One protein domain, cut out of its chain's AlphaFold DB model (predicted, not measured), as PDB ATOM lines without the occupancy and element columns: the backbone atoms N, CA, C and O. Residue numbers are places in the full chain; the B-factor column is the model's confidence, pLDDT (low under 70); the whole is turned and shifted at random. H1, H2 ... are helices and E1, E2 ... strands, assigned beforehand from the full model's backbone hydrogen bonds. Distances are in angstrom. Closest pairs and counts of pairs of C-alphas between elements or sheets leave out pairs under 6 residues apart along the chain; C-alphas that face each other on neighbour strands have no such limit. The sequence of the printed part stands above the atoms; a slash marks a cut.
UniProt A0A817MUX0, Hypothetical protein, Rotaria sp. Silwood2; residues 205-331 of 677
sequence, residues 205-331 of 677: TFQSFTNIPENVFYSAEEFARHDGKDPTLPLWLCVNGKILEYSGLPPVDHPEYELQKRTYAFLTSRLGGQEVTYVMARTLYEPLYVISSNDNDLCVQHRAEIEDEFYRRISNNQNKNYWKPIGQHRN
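What this domain is: This is residues 205 to 331 of the 677 residues of the protein "Hypothetical protein" of Rotaria sp. Silwood2 (UniProt A0A817MUX0). A small, strongly twisted sheet of three strands, E1, E2 and E3, forms the middle of an elongated body, with H1 on it and H2, H3 and H4 only grazing it. H2 lies toward one end of the long axis and H3 and H4 toward the other, while residues 205 to 219, with no named element, pass outside the sheet on the E3 side. The printed part has 127 residues, with four named helices and three named strands in the order H1 E1 E2 H2 H3 H4 E3; under half of the residues are in named elements, and the class is mixed, helices and strands. The sheet runs E1 E2 E3, antiparallel throughout. The whole is compact, with a radius of gyration of the C-alphas of 14.6 A and spans of 46 by 29 by 27 A.

How they stand to each other: Residues 217 to 218 make a short parallel pairing with residues 328 to 329 of E3, residues 323 to 329. H1, residues 220 to 224, is on the sheet at a height of 8.6 A and only just over E2, residues 242 to 246, on which 3 of its 5 C-alphas fall. E1, residues 235 to 239, and E2 form a hairpin, antiparallel at 150 degrees, with N 237 and O 244 at 2.9 A. E2 and E3 are antiparallel at 144 degrees, with N 245 and O 324 at 2.8 A; E1 and E3 are the edge strands. H2, residues 257 to 270, only grazes the sheet with residues 264 to 268; its closest C-alphas to E1 are those of Thr 268 and Leu 235, 7.3 A apart. H3, residues 277 to 283, only grazes the sheet with residues 277 to 280; the closest C-alphas of H3 and E1, those of Thr 277 and Val 239, are 5.4 A apart. H4, residues 300 to 314, only grazes the sheet with residues 303 to 314. With residues 302 to 307 alone, H4 touches H3, about perpendicular at 76 degrees; their closest C-alphas, those of Ile 306 and Thr 277, are 6.2 A apart. H2 and H4 are apart. In H1, H2, H3 and H4 every O i to N i+4 pair is within hydrogen-bond range.

Where its parts are: H1, residues 220 to 224, begins with C-alpha 220 at (37.876, 51.480, 9.740). E1, 235 to 239, spans 13.4 A and E2, 242 to 246, 12.9 A. H2, 257 to 270, spans 19.8 A, H3, 277 to 283, 9.9 A, and H4, 300 to 314, 21.1 A from C-alpha 300 at (22.586, 37.687, 8.548). E3, 323 to 329, spans 16.1 A and ends with C-alpha 329 at (36.224, 44.953, 11.952).

The domain as a whole: The two C-alphas farthest apart are those of Asp 253 and Val 290, 46.1 A. The printed part has no cut. The link from H3 to H4, 16 residues, is long. The mean pLDDT of the printed part is 93.3, and residue 331 is under 70.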
ATOM      1  N   THR A 205      24.869  24.662   7.715       96.94
ATOM      2  CA  THR A 205      26.069  24.013   7.166       96.94
ATOM      3  C   THR A 205      27.052  25.005   6.551       96.94
ATOM      4  O   THR A 205      28.099  24.585   6.048       96.94
ATOM      5  N   PHE A 206      26.738  26.305   6.589       97.75
ATOM      6  CA  PHE A 206      27.658  27.352   6.165       97.75
ATOM      7  C   PHE A 206      28.908  27.345   7.042       97.75
ATOM      8  O   PHE A 206      28.852  27.254   8.269       97.75
ATOM      9  N   GLN A 207      30.056  27.410   6.382       97.38
ATOM     10  CA  GLN A 207      31.357  27.512   7.009       97.38
ATOM     11  C   GLN A 207      31.637  28.974   7.342       97.38
ATOM     12  O   GLN A 207      31.314  29.882   6.585       97.38
ATOM     13  N   SER A 208      32.256  29.176   8.495       96.69
ATOM     14  CA  SER A 208      32.649  30.479   9.012       96.69
ATOM     15  C   SER A 208      34.129  30.426   9.357       96.69
ATOM     16  O   SER A 208      34.654  29.358   9.706       96.69
ATOM     17  N   PHE A 209      34.824  31.555   9.250       96.12
ATOM     18  CA  PHE A 209      36.223  31.624   9.655       96.12
ATOM     19  C   PHE A 209      36.339  31.373  11.158       96.12
ATOM     20  O   PHE A 209      35.791  32.107  11.980       96.12
ATOM     21  N   THR A 210      37.060  30.313  11.517       94.50
ATOM     22  CA  THR A 210      37.363  29.960  12.907       94.50
ATOM     23  C   THR A 210      38.694  30.573  13.337       94.50
ATOM     24  O   THR A 210      39.487  31.009  12.503       94.50
ATOM     25  N   ASN A 211      38.962  30.592  14.646       94.75
ATOM     26  CA  ASN A 211      40.170  31.188  15.235       94.75
ATOM     27  C   ASN A 211      40.283  32.708  15.024       94.75
ATOM     28  O   ASN A 211      41.391  33.233  14.942       94.75
ATOM     29  N   ILE A 212      39.152  33.416  14.947       96.00
ATOM     30  CA  ILE A 212      39.152  34.879  15.029       96.00
ATOM     31  C   ILE A 212      39.514  35.271  16.464       96.00
ATOM     32  O   ILE A 212      38.813  34.843  17.381       96.00
ATOM     33  N   PRO A 213      40.559  36.082  16.696       95.94
ATOM     34  CA  PRO A 213      40.819  36.614  18.027       95.94
ATOM     35  C   PRO A 213      39.629  37.465  18.508       95.94
ATOM     36  O   PRO A 213      39.329  38.502  17.922       95.94
ATOM     37  N   GLU A 214      38.942  37.027  19.567       89.06
ATOM     38  CA  GLU A 214      37.685  37.645  20.043       89.06
ATOM     39  C   GLU A 214      37.860  39.080  20.553       89.06
ATOM     40  O   GLU A 214      36.934  39.879  20.486       89.06
ATOM     41  N   ASN A 215      39.058  39.418  21.032       89.00
ATOM     42  CA  ASN A 215      39.357  40.703  21.666       89.00
ATOM     43  C   ASN A 215      40.249  41.611  20.805       89.00
ATOM     44  O   ASN A 215      40.837  42.560  21.322       89.00
ATOM     45  N   VAL A 216      40.397  41.310  19.510       94.75
ATOM     46  CA  VAL A 216      41.199  42.121  18.585       94.75
ATOM     47  C   VAL A 216      40.271  42.787  17.585       94.75
ATOM     48  O   VAL A 216      39.674  42.127  16.736       94.75
ATOM     49  N   PHE A 217      40.176  44.108  17.689       93.94
ATOM     50  CA  PHE A 217      39.325  44.934  16.847       93.94
ATOM     51  C   PHE A 217      40.161  45.977  16.125       93.94
ATOM     52  O   PHE A 217      40.997  46.628  16.750       93.94
ATOM     53  N   TYR A 218      39.881  46.176  14.842       95.12
ATOM     54  CA  TYR A 218      40.533  47.200  14.029       95.12
ATOM     55  C   TYR A 218      39.527  48.284  13.650       95.12
ATOM     56  O   TYR A 218      38.381  47.986  13.296       95.12
ATOM     57  N   SER A 219      39.954  49.543  13.742       91.75
ATOM     58  CA  SER A 219      39.164  50.685  13.258       91.75
ATOM     59  C   SER A 219      39.049  50.667  11.731       91.75
ATOM     60  O   SER A 219      39.878  50.061  11.049       91.75
ATOM     61  N   ALA A 220      38.043  51.356  11.186       90.62
ATOM     62  CA  ALA A 220      37.876  51.480   9.740       90.62
ATOM     63  C   ALA A 220      39.079  52.189   9.093       90.62
ATOM     64  O   ALA A 220      39.532  51.787   8.024       90.62
ATOM     65  N   GLU A 221      39.638  53.202   9.761       93.50
ATOM     66  CA  GLU A 221      40.817  53.938   9.299       93.50
ATOM     67  C   GLU A 221      42.064  53.059   9.295       93.50
ATOM     68  O   GLU A 221      42.843  53.091   8.345       93.50
ATOM     69  N   GLU A 222      42.264  52.266  10.350       95.94
ATOM     70  CA  GLU A 222      43.370  51.322  10.410       95.94
ATOM     71  C   GLU A 222      43.252  50.283   9.305       95.94
ATOM     72  O   GLU A 222      44.192  50.132   8.530       95.94
ATOM     73  N   PHE A 223      42.090  49.644   9.192       95.69
ATOM     74  CA  PHE A 223      41.802  48.626   8.193       95.69
ATOM     75  C   PHE A 223      41.984  49.139   6.754       95.69
ATOM     76  O   PHE A 223      42.610  48.462   5.939       95.69
ATOM     77  N   ALA A 224      41.541  50.363   6.452       96.06
ATOM     78  CA  ALA A 224      41.671  50.965   5.124       96.06
ATOM     79  C   ALA A 224      43.127  51.215   4.681       96.06
ATOM     80  O   ALA A 224      43.381  51.341   3.483       96.06
ATOM     81  N   ARG A 225      44.100  51.267   5.607       97.00
ATOM     82  CA  ARG A 225      45.535  51.372   5.259       97.00
ATOM     83  C   ARG A 225      46.097  50.082   4.663       97.00
ATOM     84  O   ARG A 225      47.111  50.121   3.977       97.00
ATOM     85  N   HIS A 226      45.436  48.952   4.899       97.06
ATOM     86  CA  HIS A 226      45.848  47.630   4.433       97.06
ATOM     87  C   HIS A 226      45.242  47.286   3.062       97.06
ATOM     88  O   HIS A 226      44.832  46.152   2.812       97.06
ATOM     89  N   ASP A 227      45.185  48.272   2.159       96.06
ATOM     90  CA  ASP A 227      44.646  48.136   0.798       96.06
ATOM     91  C   ASP A 227      45.647  47.553  -0.217       96.06
ATOM     92  O   ASP A 227      45.297  47.258  -1.362       96.06
ATOM     93  N   GLY A 228      46.891  47.346   0.221       94.56
ATOM     94  CA  GLY A 228      47.993  46.827  -0.583       94.56
ATOM     95  C   GLY A 228      48.656  47.855  -1.501       94.56
ATOM     96  O   GLY A 228      49.479  47.466  -2.330       94.56
ATOM     97  N   LYS A 229      48.343  49.155  -1.370       93.94
ATOM     98  CA  LYS A 229      49.122  50.226  -2.021       93.94
ATOM     99  C   LYS A 229      50.458  50.467  -1.326       93.94
ATOM    100  O   LYS A 229      51.427  50.820  -1.996       93.94
ATOM    101  N   ASP A 230      50.506  50.291  -0.007       94.38
ATOM    102  CA  ASP A 230      51.747  50.304   0.761       94.38
ATOM    103  C   ASP A 230      52.314  48.875   0.840       94.38
ATOM    104  O   ASP A 230      51.752  48.038   1.549       94.38
ATOM    105  N   PRO A 231      53.424  48.566   0.141       91.50
ATOM    106  CA  PRO A 231      54.009  47.227   0.155       91.50
ATOM    107  C   PRO A 231      54.631  46.853   1.510       91.50
ATOM    108  O   PRO A 231      55.022  45.701   1.692       91.50
ATOM    109  N   THR A 232      54.772  47.802   2.442       93.12
ATOM    110  CA  THR A 232      55.269  47.539   3.802       93.12
ATOM    111  C   THR A 232      54.177  47.036   4.743       93.12
ATOM    112  O   THR A 232      54.491  46.478   5.795       93.12
ATOM    113  N   LEU A 233      52.906  47.193   4.360       94.56
ATOM    114  CA  LEU A 233      51.761  46.715   5.120       94.56
ATOM    115  C   LEU A 233      51.218  45.413   4.514       94.56
ATOM    116  O   LEU A 233      51.164  45.264   3.290       94.56
ATOM    117  N   PRO A 234      50.776  44.456   5.348       95.50
ATOM    118  CA  PRO A 234      50.057  43.294   4.851       95.50
ATOM    119  C   PRO A 234      48.727  43.717   4.219       95.50
ATOM    120  O   PRO A 234      48.123  44.712   4.616       95.50
ATOM    121  N   LEU A 235      48.252  42.934   3.254       97.31
ATOM    122  CA  LEU A 235      46.947  43.137   2.634       97.31
ATOM    123  C   LEU A 235      45.864  42.530   3.523       97.31
ATOM    124  O   LEU A 235      45.924  41.338   3.830       97.31
ATOM    125  N   TRP A 236      44.859  43.320   3.891       97.88
ATOM    126  CA  TRP A 236      43.730  42.850   4.690       97.88
ATOM    127  C   TRP A 236      42.424  42.931   3.910       97.88
ATOM    128  O   TRP A 236      42.228  43.820   3.082       97.88
ATOM    129  N   LEU A 237      41.514  42.010   4.213       97.38
ATOM    130  CA  LEU A 237      40.128  42.007   3.750       97.38
ATOM    131  C   LEU A 237      39.202  41.788   4.937       97.38
ATOM    132  O   LEU A 237      39.558  41.056   5.857       97.38
ATOM    133  N   CYS A 238      38.002  42.354   4.893       97.31
ATOM    134  CA  CYS A 238      36.969  42.064   5.871       97.31
ATOM    135  C   CYS A 238      35.854  41.272   5.192       97.31
ATOM    136  O   CYS A 238      35.374  41.677   4.137       97.31
ATOM    137  N   VAL A 239      35.488  40.127   5.765       97.44
ATOM    138  CA  VAL A 239      34.409  39.257   5.290       97.44
ATOM    139  C   VAL A 239      33.476  39.001   6.460       97.44
ATOM    140  O   VAL A 239      33.859  38.379   7.450       97.44
ATOM    141  N   ASN A 240      32.245  39.481   6.348       96.56
ATOM    142  CA  ASN A 240      31.204  39.366   7.357       96.56
ATOM    143  C   ASN A 240      31.704  39.815   8.745       96.56
ATOM    144  O   ASN A 240      31.587  39.086   9.732       96.56
ATOM    145  N   GLY A 241      32.344  40.991   8.790       95.12
ATOM    146  CA  GLY A 241      32.925  41.567  10.007       95.12
ATOM    147  C   GLY A 241      34.239  40.929  10.481       95.12
ATOM    148  O   GLY A 241      34.809  41.394  11.466       95.12
ATOM    149  N   LYS A 242      34.752  39.888   9.811       97.38
ATOM    150  CA  LYS A 242      36.000  39.201  10.183       97.38
ATOM    151  C   LYS A 242      37.145  39.668   9.300       97.38
ATOM    152  O   LYS A 242      37.051  39.586   8.079       97.38
ATOM    153  N   ILE A 243      38.238  40.109   9.913       97.81
ATOM    154  CA  ILE A 243      39.413  40.584   9.185       97.81
ATOM    155  C   ILE A 243      40.374  39.423   8.944       97.81
ATOM    156  O   ILE A 243      40.824  38.740   9.872       97.81
ATOM    157  N   LEU A 244      40.683  39.225   7.668       98.00
ATOM    158  CA  LEU A 244      41.609  38.236   7.155       98.00
ATOM    159  C   LEU A 244      42.839  38.953   6.606       98.00
ATOM    160  O   LEU A 244      42.738  39.808   5.727       98.00
ATOM    161  N   GLU A 245      44.001  38.566   7.106       97.62
ATOM    162  CA  GLU A 245      45.294  38.946   6.568       97.62
ATOM    163  C   GLU A 245      45.703  37.976   5.464       97.62
ATOM    164  O   GLU A 245      45.663  36.756   5.648       97.62
ATOM    165  N   TYR A 246      46.116  38.527   4.327       96.69
ATOM    166  CA  TYR A 246      46.757  37.772   3.269       96.69
ATOM    167  C   TYR A 246      48.277  37.800   3.472       96.69
ATOM    168  O   TYR A 246      48.895  38.862   3.386       96.69
ATOM    169  N   SER A 247      48.885  36.632   3.699       87.38
ATOM    170  CA  SER A 247      50.307  36.444   4.043       87.38
ATOM    171  C   SER A 247      51.301  36.901   2.958       87.38
ATOM    172  O   SER A 247      52.510  36.802   3.154       87.38
ATOM    173  N   GLY A 248      50.815  37.393   1.816       83.06
ATOM    174  CA  GLY A 248      51.625  37.958   0.739       83.06
ATOM    175  C   GLY A 248      52.063  36.937  -0.311       83.06
ATOM    176  O   GLY A 248      51.550  35.820  -0.391       83.06
ATOM    177  N   LEU A 249      52.995  37.357  -1.170       90.25
ATOM    178  CA  LEU A 249      53.532  36.517  -2.239       90.25
ATOM    179  C   LEU A 249      54.545  35.517  -1.668       90.25
ATOM    180  O   LEU A 249      55.417  35.925  -0.900       90.25
ATOM    181  N   PRO A 250      54.486  34.231  -2.060       92.44
ATOM    182  CA  PRO A 250      55.542  33.292  -1.705       92.44
ATOM    183  C   PRO A 250      56.872  33.695  -2.380       92.44
ATOM    184  O   PRO A 250      56.894  34.597  -3.224       92.44
ATOM    185  N   PRO A 251      57.999  33.040  -2.049       94.12
ATOM    186  CA  PRO A 251      59.248  33.195  -2.796       94.12
ATOM    187  C   PRO A 251      59.060  32.983  -4.308       94.12
ATOM    188  O   PRO A 251      58.199  32.211  -4.728       94.12
ATOM    189  N   VAL A 252      59.866  33.661  -5.136       96.38
ATOM    190  CA  VAL A 252      59.739  33.645  -6.613       96.38
ATOM    191  C   VAL A 252      59.899  32.238  -7.204       96.38
ATOM    192  O   VAL A 252      59.325  31.929  -8.244       96.38
ATOM    193  N   ASP A 253      60.658  31.372  -6.538       95.75
ATOM    194  CA  ASP A 253      60.878  29.970  -6.897       95.75
ATOM    195  C   ASP A 253      59.752  29.026  -6.436       95.75
ATOM    196  O   ASP A 253      59.748  27.848  -6.800       95.75
ATOM    197  N   HIS A 254      58.770  29.516  -5.672       94.00
ATOM    198  CA  HIS A 254      57.620  28.718  -5.261       94.00
ATOM    199  C   HIS A 254      56.716  28.408  -6.469       94.00
ATOM    200  O   HIS A 254      56.371  29.320  -7.227       94.00
ATOM    201  N   PRO A 255      56.230  27.161  -6.635       92.56
ATOM    202  CA  PRO A 255      55.417  26.763  -7.793       92.56
ATOM    203  C   PRO A 255      54.114  27.563  -7.955       92.56
ATOM    204  O   PRO A 255      53.537  27.601  -9.038       92.56
ATOM    205  N   GLU A 256      53.643  28.213  -6.890       90.50
ATOM    206  CA  GLU A 256      52.412  29.012  -6.891       90.50
ATOM    207  C   GLU A 256      52.649  30.523  -7.031       90.50
ATOM    208  O   GLU A 256      51.676  31.275  -7.021       90.50
ATOM    209  N   TYR A 257      53.898  30.989  -7.160       93.38
ATOM    210  CA  TYR A 257      54.223  32.421  -7.172       93.38
ATOM    211  C   TYR A 257      53.391  33.210  -8.185       93.38
ATOM    212  O   TYR A 257      52.744  34.189  -7.827       93.38
ATOM    213  N   GLU A 258      53.328  32.750  -9.436       92.12
ATOM    214  CA  GLU A 258      52.580  33.441 -10.492       92.12
ATOM    215  C   GLU A 258      51.065  33.447 -10.248       92.12
ATOM    216  O   GLU A 258      50.386  34.423 -10.574       92.12
ATOM    217  N   LEU A 259      50.524  32.387  -9.641       88.62
ATOM    218  CA  LEU A 259      49.114  32.335  -9.263       88.62
ATOM    219  C   LEU A 259      48.825  33.329  -8.134       88.62
ATOM    220  O   LEU A 259      47.914  34.146  -8.260       88.62
ATOM    221  N   GLN A 260      49.626  33.306  -7.066       92.25
ATOM    222  CA  GLN A 260      49.466  34.213  -5.929       92.25
ATOM    223  C   GLN A 260      49.725  35.670  -6.320       92.25
ATOM    224  O   GLN A 260      49.017  36.555  -5.859       92.25
ATOM    225  N   LYS A 261      50.645  35.936  -7.253       93.06
ATOM    226  CA  LYS A 261      50.886  37.271  -7.819       93.06
ATOM    227  C   LYS A 261      49.652  37.838  -8.508       93.06
ATOM    228  O   LYS A 261      49.297  38.992  -8.274       93.06
ATOM    229  N   ARG A 262      48.966  37.027  -9.318       90.19
ATOM    230  CA  ARG A 262      47.699  37.424  -9.955       90.19
ATOM    231  C   ARG A 262      46.589  37.618  -8.927       90.19
ATOM    232  O   ARG A 262      45.872  38.610  -9.009       90.19
ATOM    233  N   THR A 263      46.475  36.715  -7.952       90.31
ATOM    234  CA  THR A 263      45.509  36.844  -6.851       90.31
ATOM    235  C   THR A 263      45.749  38.130  -6.065       90.31
ATOM    236  O   THR A 263      44.824  38.916  -5.902       90.31
ATOM    237  N   TYR A 264      46.982  38.410  -5.649       93.12
ATOM    238  CA  TYR A 264      47.343  39.630  -4.929       93.12
ATOM    239  C   TYR A 264      47.026  40.888  -5.745       93.12
ATOM    240  O   TYR A 264      46.373  41.795  -5.239       93.12
ATOM    241  N   ALA A 265      47.398  40.935  -7.030       93.00
ATOM    242  CA  ALA A 265      47.067  42.062  -7.908       93.00
ATOM    243  C   ALA A 265      45.545  42.279  -8.040       93.00
ATOM    244  O   ALA A 265      45.058  43.411  -8.022       93.00
ATOM    245  N   PHE A 266      44.770  41.196  -8.128       90.81
ATOM    246  CA  PHE A 266      43.311  41.273  -8.137       90.81
ATOM    247  C   PHE A 266      42.761  41.814  -6.811       90.81
ATOM    248  O   PHE A 266      41.946  42.732  -6.813       90.81
ATOM    249  N   LEU A 267      43.216  41.276  -5.678       93.31
ATOM    250  CA  LEU A 267      42.730  41.679  -4.361       93.31
ATOM    251  C   LEU A 267      43.082  43.138  -4.050       93.31
ATOM    252  O   LEU A 267      42.203  43.895  -3.658       93.31
ATOM    253  N   THR A 268      44.324  43.558  -4.284       93.81
ATOM    254  CA  THR A 268      44.775  44.947  -4.065       93.81
ATOM    255  C   THR A 268      44.016  45.954  -4.926       93.81
ATOM    256  O   THR A 268      43.616  47.012  -4.452       93.81
ATOM    257  N   SER A 269      43.738  45.619  -6.188       91.12
ATOM    258  CA  SER A 269      43.017  46.528  -7.091       91.12
ATOM    259  C   SER A 269      41.511  46.631  -6.819       91.12
ATOM    260  O   SER A 269      40.861  47.525  -7.370       91.12
ATOM    261  N   ARG A 270      40.930  45.724  -6.020       86.50
ATOM    262  CA  ARG A 270      39.465  45.588  -5.899       86.50
ATOM    263  C   ARG A 270      38.924  45.563  -4.486       86.50
ATOM    264  O   ARG A 270      37.854  46.112  -4.259       86.50
ATOM    265  N   LEU A 271      39.597  44.853  -3.594       94.88
ATOM    266  CA  LEU A 271      39.027  44.380  -2.338       94.88
ATOM    267  C   LEU A 271      39.850  44.804  -1.115       94.88
ATOM    268  O   LEU A 271      39.305  44.849  -0.017       94.88
ATOM    269  N   GLY A 272      41.140  45.105  -1.295       96.38
ATOM    270  CA  GLY A 272      42.059  45.468  -0.218       96.38
ATOM    271  C   GLY A 272      41.521  46.589   0.665       96.38
ATOM    272  O   GLY A 272      41.053  47.608   0.157       96.38
ATOM    273  N   GLY A 273      41.607  46.397   1.984       96.44
ATOM    274  CA  GLY A 273      41.182  47.378   2.982       96.44
ATOM    275  C   GLY A 273      39.673  47.652   2.986       96.44
ATOM    276  O   GLY A 273      39.258  48.729   3.409       96.44
ATOM    277  N   GLN A 274      38.845  46.725   2.479       95.75
ATOM    278  CA  GLN A 274      37.387  46.886   2.392       95.75
ATOM    279  C   GLN A 274      36.604  45.688   2.955       95.75
ATOM    280  O   GLN A 274      37.068  44.546   2.951       95.75
ATOM    281  N   GLU A 275      35.384  45.957   3.429       95.56
ATOM    282  CA  GLU A 275      34.378  44.927   3.702       95.56
ATOM    283  C   GLU A 275      33.822  44.420   2.369       95.56
ATOM    284  O   GLU A 275      33.152  45.145   1.630       95.56
ATOM    285  N   VAL A 276      34.149  43.174   2.034       96.38
ATOM    286  CA  VAL A 276      33.884  42.606   0.710       96.38
ATOM    287  C   VAL A 276      32.538  41.897   0.628       96.38
ATOM    288  O   VAL A 276      32.122  41.552  -0.477       96.38
ATOM    289  N   THR A 277      31.839  41.685   1.750       96.12
ATOM    290  CA  THR A 277      30.582  40.911   1.781       96.12
ATOM    291  C   THR A 277      29.553  41.476   0.812       96.12
ATOM    292  O   THR A 277      29.036  40.744  -0.029       96.12
ATOM    293  N   TYR A 278      29.312  42.787   0.853       94.44
ATOM    294  CA  TYR A 278      28.388  43.449  -0.067       94.44
ATOM    295  C   TYR A 278      28.808  43.352  -1.534       94.44
ATOM    296  O   TYR A 278      27.994  43.025  -2.403       94.44
ATOM    297  N   VAL A 279      30.086  43.599  -1.821       93.19
ATOM    298  CA  VAL A 279      30.622  43.520  -3.187       93.19
ATOM    299  C   VAL A 279      30.445  42.104  -3.738       93.19
ATOM    300  O   VAL A 279      29.951  41.920  -4.852       93.19
ATOM    301  N   MET A 280      30.770  41.094  -2.930       94.81
ATOM    302  CA  MET A 280      30.603  39.694  -3.288       94.81
ATOM    303  C   MET A 280      29.138  39.293  -3.435       94.81
ATOM    304  O   MET A 280      28.825  38.617  -4.409       94.81
ATOM    305  N   ALA A 281      28.241  39.741  -2.555       95.12
ATOM    306  CA  ALA A 281      26.800  39.501  -2.666       95.12
ATOM    307  C   ALA A 281      26.240  39.995  -4.006       95.12
ATOM    308  O   ALA A 281      25.450  39.313  -4.657       95.12
ATOM    309  N   ARG A 282      26.714  41.154  -4.480       92.75
ATOM    310  CA  ARG A 282      26.360  41.668  -5.807       92.75
ATOM    311  C   ARG A 282      26.936  40.821  -6.939       92.75
ATOM    312  O   ARG A 282      26.232  40.513  -7.894       92.75
ATOM    313  N   THR A 283      28.214  40.451  -6.866       91.06
ATOM    314  CA  THR A 283      28.859  39.641  -7.916       91.06
ATOM    315  C   THR A 283      28.297  38.216  -7.982       91.06
ATOM    316  O   THR A 283      28.216  37.621  -9.059       91.06
ATOM    317  N   LEU A 284      27.903  37.666  -6.836       93.19
ATOM    318  CA  LEU A 284      27.442  36.295  -6.644       93.19
ATOM    319  C   LEU A 284      25.940  36.231  -6.405       93.19
ATOM    320  O   LEU A 284      25.498  35.390  -5.633       93.19
ATOM    321  N   TYR A 285      25.192  37.085  -7.106       96.25
ATOM    322  CA  TYR A 285      23.738  37.182  -7.035       96.25
ATOM    323  C   TYR A 285      23.047  35.849  -6.689       96.25
ATOM    324  O   TYR A 285      23.272  34.833  -7.354       96.25
ATOM    325  N   GLU A 286      22.224  35.863  -5.643       96.44
ATOM    326  CA  GLU A 286      21.437  34.725  -5.167       96.44
ATOM    327  C   GLU A 286      19.950  35.120  -5.189       96.44
ATOM    328  O   GLU A 286      19.541  35.983  -4.406       96.44
ATOM    329  N   PRO A 287      19.141  34.520  -6.087       96.69
ATOM    330  CA  PRO A 287      17.709  34.790  -6.200       96.69
ATOM    331  C   PRO A 287      16.894  34.647  -4.910       96.69
ATOM    332  O   PRO A 287      15.831  35.255  -4.815       96.69
ATOM    333  N   LEU A 288      17.366  33.895  -3.906       95.31
ATOM    334  CA  LEU A 288      16.675  33.784  -2.615       95.31
ATOM    335  C   LEU A 288      16.582  35.113  -1.849       95.31
ATOM    336  O   LEU A 288      15.652  35.280  -1.055       95.31
ATOM    337  N   TYR A 289      17.487  36.064  -2.091       94.88
ATOM    338  CA  TYR A 289      17.501  37.349  -1.393       94.88
ATOM    339  C   TYR A 289      17.171  38.508  -2.334       94.88
ATOM    340  O   TYR A 289      17.576  38.546  -3.497       94.88
ATOM    341  N   VAL A 290      16.450  39.495  -1.806       94.19
ATOM    342  CA  VAL A 290      16.235  40.770  -2.498       94.19
ATOM    343  C   VAL A 290      17.578  41.485  -2.653       94.19
ATOM    344  O   VAL A 290      18.395  41.478  -1.732       94.19
ATOM    345  N   ILE A 291      17.811  42.125  -3.802       93.25
ATOM    346  CA  ILE A 291      19.021  42.928  -4.007       93.25
ATOM    347  C   ILE A 291      19.099  44.038  -2.958       93.25
ATOM    348  O   ILE A 291      18.294  44.972  -2.945       93.25
ATOM    349  N   SER A 292      20.145  43.964  -2.150       91.12
ATOM    350  CA  SER A 292      20.543  44.988  -1.196       91.12
ATOM    351  C   SER A 292      21.066  46.237  -1.917       91.12
ATOM    352  O   SER A 292      21.924  46.155  -2.805       91.12
ATOM    353  N   SER A 293      20.575  47.418  -1.535       87.19
ATOM    354  CA  SER A 293      21.084  48.689  -2.069       87.19
ATOM    355  C   SER A 293      22.367  49.131  -1.359       87.19
ATOM    356  O   SER A 293      23.121  49.917  -1.925       87.19
ATOM    357  N   ASN A 294      22.633  48.613  -0.157       88.94
ATOM    358  CA  ASN A 294      23.850  48.849   0.622       88.94
ATOM    359  C   ASN A 294      24.189  47.640   1.535       88.94
ATOM    360  O   ASN A 294      23.414  46.687   1.600       88.94
ATOM    361  N   ASP A 295      25.335  47.668   2.234       87.00
ATOM    362  CA  ASP A 295      25.798  46.560   3.101       87.00
ATOM    363  C   ASP A 295      24.850  46.252   4.273       87.00
ATOM    364  O   ASP A 295      24.701  45.092   4.660       87.00
ATOM    365  N   ASN A 296      24.161  47.262   4.810       86.88
ATOM    366  CA  ASN A 296      23.248  47.085   5.943       86.88
ATOM    367  C   ASN A 296      21.952  46.366   5.544       86.88
ATOM    368  O   ASN A 296      21.269  45.822   6.408       86.88
ATOM    369  N   ASP A 297      21.622  46.332   4.249       89.81
ATOM    370  CA  ASP A 297      20.430  45.638   3.756       89.81
ATOM    371  C   ASP A 297      20.664  44.120   3.613       89.81
ATOM    372  O   ASP A 297      19.748  43.387   3.234       89.81
ATOM    373  N   LEU A 298      21.888  43.624   3.838       92.62
ATOM    374  CA  LEU A 298      22.171  42.192   3.797       92.62
ATOM    375  C   LEU A 298      21.722  41.527   5.096       92.62
ATOM    376  O   LEU A 298      22.248  41.808   6.173       92.62
ATOM    377  N   CYS A 299      20.793  40.577   4.992       93.94
ATOM    378  CA  CYS A 299      20.406  39.774   6.144       93.94
ATOM    379  C   CYS A 299      21.571  38.888   6.622       93.94
ATOM    380  O   CYS A 299      22.449  38.503   5.846       93.94
ATOM    381  N   VAL A 300      21.544  38.513   7.904       94.69
ATOM    382  CA  VAL A 300      22.586  37.687   8.548       94.69
ATOM    383  C   VAL A 300      22.864  36.402   7.765       94.69
ATOM    384  O   VAL A 300      24.019  36.032   7.571       94.69
ATOM    385  N   GLN A 301      21.811  35.751   7.266       96.25
ATOM    386  CA  GLN A 301      21.939  34.521   6.487       96.25
ATOM    387  C   GLN A 301      22.693  34.743   5.169       96.25
ATOM    388  O   GLN A 301      23.584  33.961   4.852       96.25
ATOM    389  N   HIS A 302      22.385  35.810   4.426       96.75
ATOM    390  CA  HIS A 302      23.071  36.117   3.171       96.75
ATOM    391  C   HIS A 302      24.543  36.472   3.425       96.75
ATOM    392  O   HIS A 302      25.421  35.991   2.714       96.75
ATOM    393  N   ARG A 303      24.848  37.234   4.487       96.81
ATOM    394  CA  ARG A 303      26.245  37.511   4.871       96.81
ATOM    395  C   ARG A 303      27.013  36.220   5.189       96.81
ATOM    396  O   ARG A 303      28.144  36.061   4.738       96.81
ATOM    397  N   ALA A 304      26.388  35.288   5.912       97.44
ATOM    398  CA  ALA A 304      26.977  33.985   6.227       97.44
ATOM    399  C   ALA A 304      27.175  33.100   4.981       97.44
ATOM    400  O   ALA A 304      28.177  32.399   4.882       97.44
ATOM    401  N   GLU A 305      26.265  33.156   4.007       97.31
ATOM    402  CA  GLU A 305      26.430  32.459   2.724       97.31
ATOM    403  C   GLU A 305      27.622  32.999   1.927       97.31
ATOM    404  O   GLU A 305      28.421  32.232   1.388       97.31
ATOM    405  N   ILE A 306      27.771  34.325   1.871       97.50
ATOM    406  CA  ILE A 306      28.901  34.964   1.193       97.50
ATOM    407  C   ILE A 306      30.222  34.625   1.881       97.50
ATOM    408  O   ILE A 306      31.217  34.366   1.200       97.50
ATOM    409  N   GLU A 307      30.224  34.570   3.210       97.81
ATOM    410  CA  GLU A 307      31.364  34.079   3.972       97.81
ATOM    411  C   GLU A 307      31.701  32.621   3.629       97.81
ATOM    412  O   GLU A 307      32.862  32.342   3.338       97.81
ATOM    413  N   ASP A 308      30.721  31.710   3.588       97.31
ATOM    414  CA  ASP A 308      30.937  30.303   3.206       97.31
ATOM    415  C   ASP A 308      31.514  30.177   1.789       97.31
ATOM    416  O   ASP A 308      32.453  29.413   1.553       97.31
ATOM    417  N   GLU A 309      30.998  30.955   0.841       95.56
ATOM    418  CA  GLU A 309      31.471  30.944  -0.541       95.56
ATOM    419  C   GLU A 309      32.889  31.522  -0.665       95.56
ATOM    420  O   GLU A 309      33.706  30.993  -1.428       95.56
ATOM    421  N   PHE A 310      33.230  32.556   0.112       95.50
ATOM    422  CA  PHE A 310      34.604  33.051   0.200       95.50
ATOM    423  C   PHE A 310      35.522  32.013   0.861       95.50
ATOM    424  O   PHE A 310      36.574  31.679   0.308       95.50
ATOM    425  N   TYR A 311      35.092  31.428   1.982       95.94
ATOM    426  CA  TYR A 311      35.799  30.373   2.703       95.94
ATOM    427  C   TYR A 311      36.116  29.198   1.780       95.94
ATOM    428  O   TYR A 311      37.260  28.748   1.731       95.94
ATOM    429  N   ARG A 312      35.149  28.731   0.984       93.44
ATOM    430  CA  ARG A 312      35.328  27.640   0.015       93.44
ATOM    431  C   ARG A 312      36.399  27.953  -1.032       93.44
ATOM    432  O   ARG A 312      37.183  27.073  -1.378       93.44
ATOM    433  N   ARG A 313      36.460  29.193  -1.530       90.75
ATOM    434  CA  ARG A 313      37.459  29.618  -2.530       90.75
ATOM    435  C   ARG A 313      38.875  29.627  -1.970       90.75
ATOM    436  O   ARG A 313      39.811  29.239  -2.672       90.75
ATOM    437  N   ILE A 314      39.030  30.057  -0.721       92.00
ATOM    438  CA  ILE A 314      40.350  30.181  -0.099       92.00
ATOM    439  C   ILE A 314      40.791  28.914   0.643       92.00
ATOM    440  O   ILE A 314      41.984  28.711   0.829       92.00
ATOM    441  N   SER A 315      39.865  28.025   1.007       88.62
ATOM    442  CA  SER A 315      40.163  26.789   1.749       88.62
ATOM    443  C   SER A 315      40.671  25.638   0.887       88.62
ATOM    444  O   SER A 315      41.027  24.588   1.425       88.62
ATOM    445  N   ASN A 316      40.748  25.815  -0.433       84.75
ATOM    446  CA  ASN A 316      41.489  24.891  -1.286       84.75
ATOM    447  C   ASN A 316      42.937  24.788  -0.774       84.75
ATOM    448  O   ASN A 316      43.547  25.811  -0.466       84.75
ATOM    449  N   ASN A 317      43.481  23.567  -0.689       71.19
ATOM    450  CA  ASN A 317      44.758  23.266  -0.012       71.19
ATOM    451  C   ASN A 317      45.919  24.206  -0.381       71.19
ATOM    452  O   ASN A 317      46.768  24.477   0.461       71.19
ATOM    453  N   GLN A 318      45.938  24.705  -1.616       80.50
ATOM    454  CA  GLN A 318      46.935  25.655  -2.107       80.50
ATOM    455  C   GLN A 318      46.782  27.043  -1.467       80.50
ATOM    456  O   GLN A 318      47.747  27.623  -0.993       80.50
ATOM    457  N   ASN A 319      45.559  27.567  -1.365       84.38
ATOM    458  CA  ASN A 319      45.318  28.936  -0.904       84.38
ATOM    459  C   ASN A 319      45.241  29.068   0.618       84.38
ATOM    460  O   ASN A 319      45.542  30.138   1.142       84.38
ATOM    461  N   LYS A 320      44.867  28.003   1.334       88.81
ATOM    462  CA  LYS A 320      44.563  28.072   2.771       88.81
ATOM    463  C   LYS A 320      45.709  28.651   3.609       88.81
ATOM    464  O   LYS A 320      45.458  29.344   4.588       88.81
ATOM    465  N   ASN A 321      46.955  28.400   3.213       91.31
ATOM    466  CA  ASN A 321      48.143  28.822   3.962       91.31
ATOM    467  C   ASN A 321      48.461  30.323   3.829       91.31
ATOM    468  O   ASN A 321      49.271  30.840   4.597       91.31
ATOM    469  N   TYR A 322      47.830  31.024   2.883       93.50
ATOM    470  CA  TYR A 322      48.037  32.457   2.666       93.50
ATOM    471  C   TYR A 322      47.012  33.326   3.389       93.50
ATOM    472  O   TYR A 322      47.060  34.538   3.241       93.50
ATOM    473  N   TRP A 323      46.082  32.737   4.140       95.88
ATOM    474  CA  TRP A 323      45.038  33.484   4.832       95.88
ATOM    475  C   TRP A 323      45.099  33.227   6.323       95.88
ATOM    476  O   TRP A 323      45.031  32.086   6.782       95.88
ATOM    477  N   LYS A 324      45.180  34.313   7.081       96.50
ATOM    478  CA  LYS A 324      45.194  34.279   8.533       96.50
ATOM    479  C   LYS A 324      44.094  35.185   9.064       96.50
ATOM    480  O   LYS A 324      44.138  36.388   8.828       96.50
ATOM    481  N   PRO A 325      43.117  34.659   9.807       97.19
ATOM    482  CA  PRO A 325      42.203  35.521  10.531       97.19
ATOM    483  C   PRO A 325      42.939  36.244  11.665       97.19
ATOM    484  O   PRO A 325      43.659  35.608  12.437       97.19
ATOM    485  N   ILE A 326      42.794  37.569  11.751       97.75
ATOM    486  CA  ILE A 326      43.589  38.410  12.669       97.75
ATOM    487  C   ILE A 326      42.757  39.254  13.635       97.75
ATOM    488  O   ILE A 326      43.313  39.821  14.572       97.75
ATOM    489  N   GLY A 327      41.443  39.336  13.437       96.88
ATOM    490  CA  GLY A 327      40.543  40.049  14.339       96.88
ATOM    491  C   GLY A 327      39.216  40.370  13.673       96.88
ATOM    492  O   GLY A 327      38.833  39.746  12.682       96.88
ATOM    493  N   GLN A 328      38.514  41.346  14.230       95.44
ATOM    494  CA  GLN A 328      37.198  41.773  13.774       95.44
ATOM    495  C   GLN A 328      37.227  43.238  13.352       95.44
ATOM    496  O   GLN A 328      37.933  44.064  13.937       95.44
ATOM    497  N   HIS A 329      36.451  43.568  12.327       91.50
ATOM    498  CA  HIS A 329      36.224  44.953  11.952       91.50
ATOM    499  C   HIS A 329      35.267  45.578  12.958       91.50
ATOM    500  O   HIS A 329      34.191  45.043  13.232       91.50
ATOM    501  N   ARG A 330      35.662  46.718  13.521       79.94
ATOM    502  CA  ARG A 330      34.917  47.408  14.572       79.94
ATOM    503  C   ARG A 330      33.744  48.186  13.963       79.94
ATOM    504  O   ARG A 330      33.690  49.406  14.042       79.94
ATOM    505  N   ASN A 331      32.781  47.481  13.368       65.75
ATOM    506  CA  ASN A 331      31.470  48.041  13.027       65.75
ATOM    507  C   ASN A 331      30.597  48.067  14.282       65.75
ATOM    508  O   ASN A 331      29.564  47.413  14.342       65.75
TER     509      ASN A 331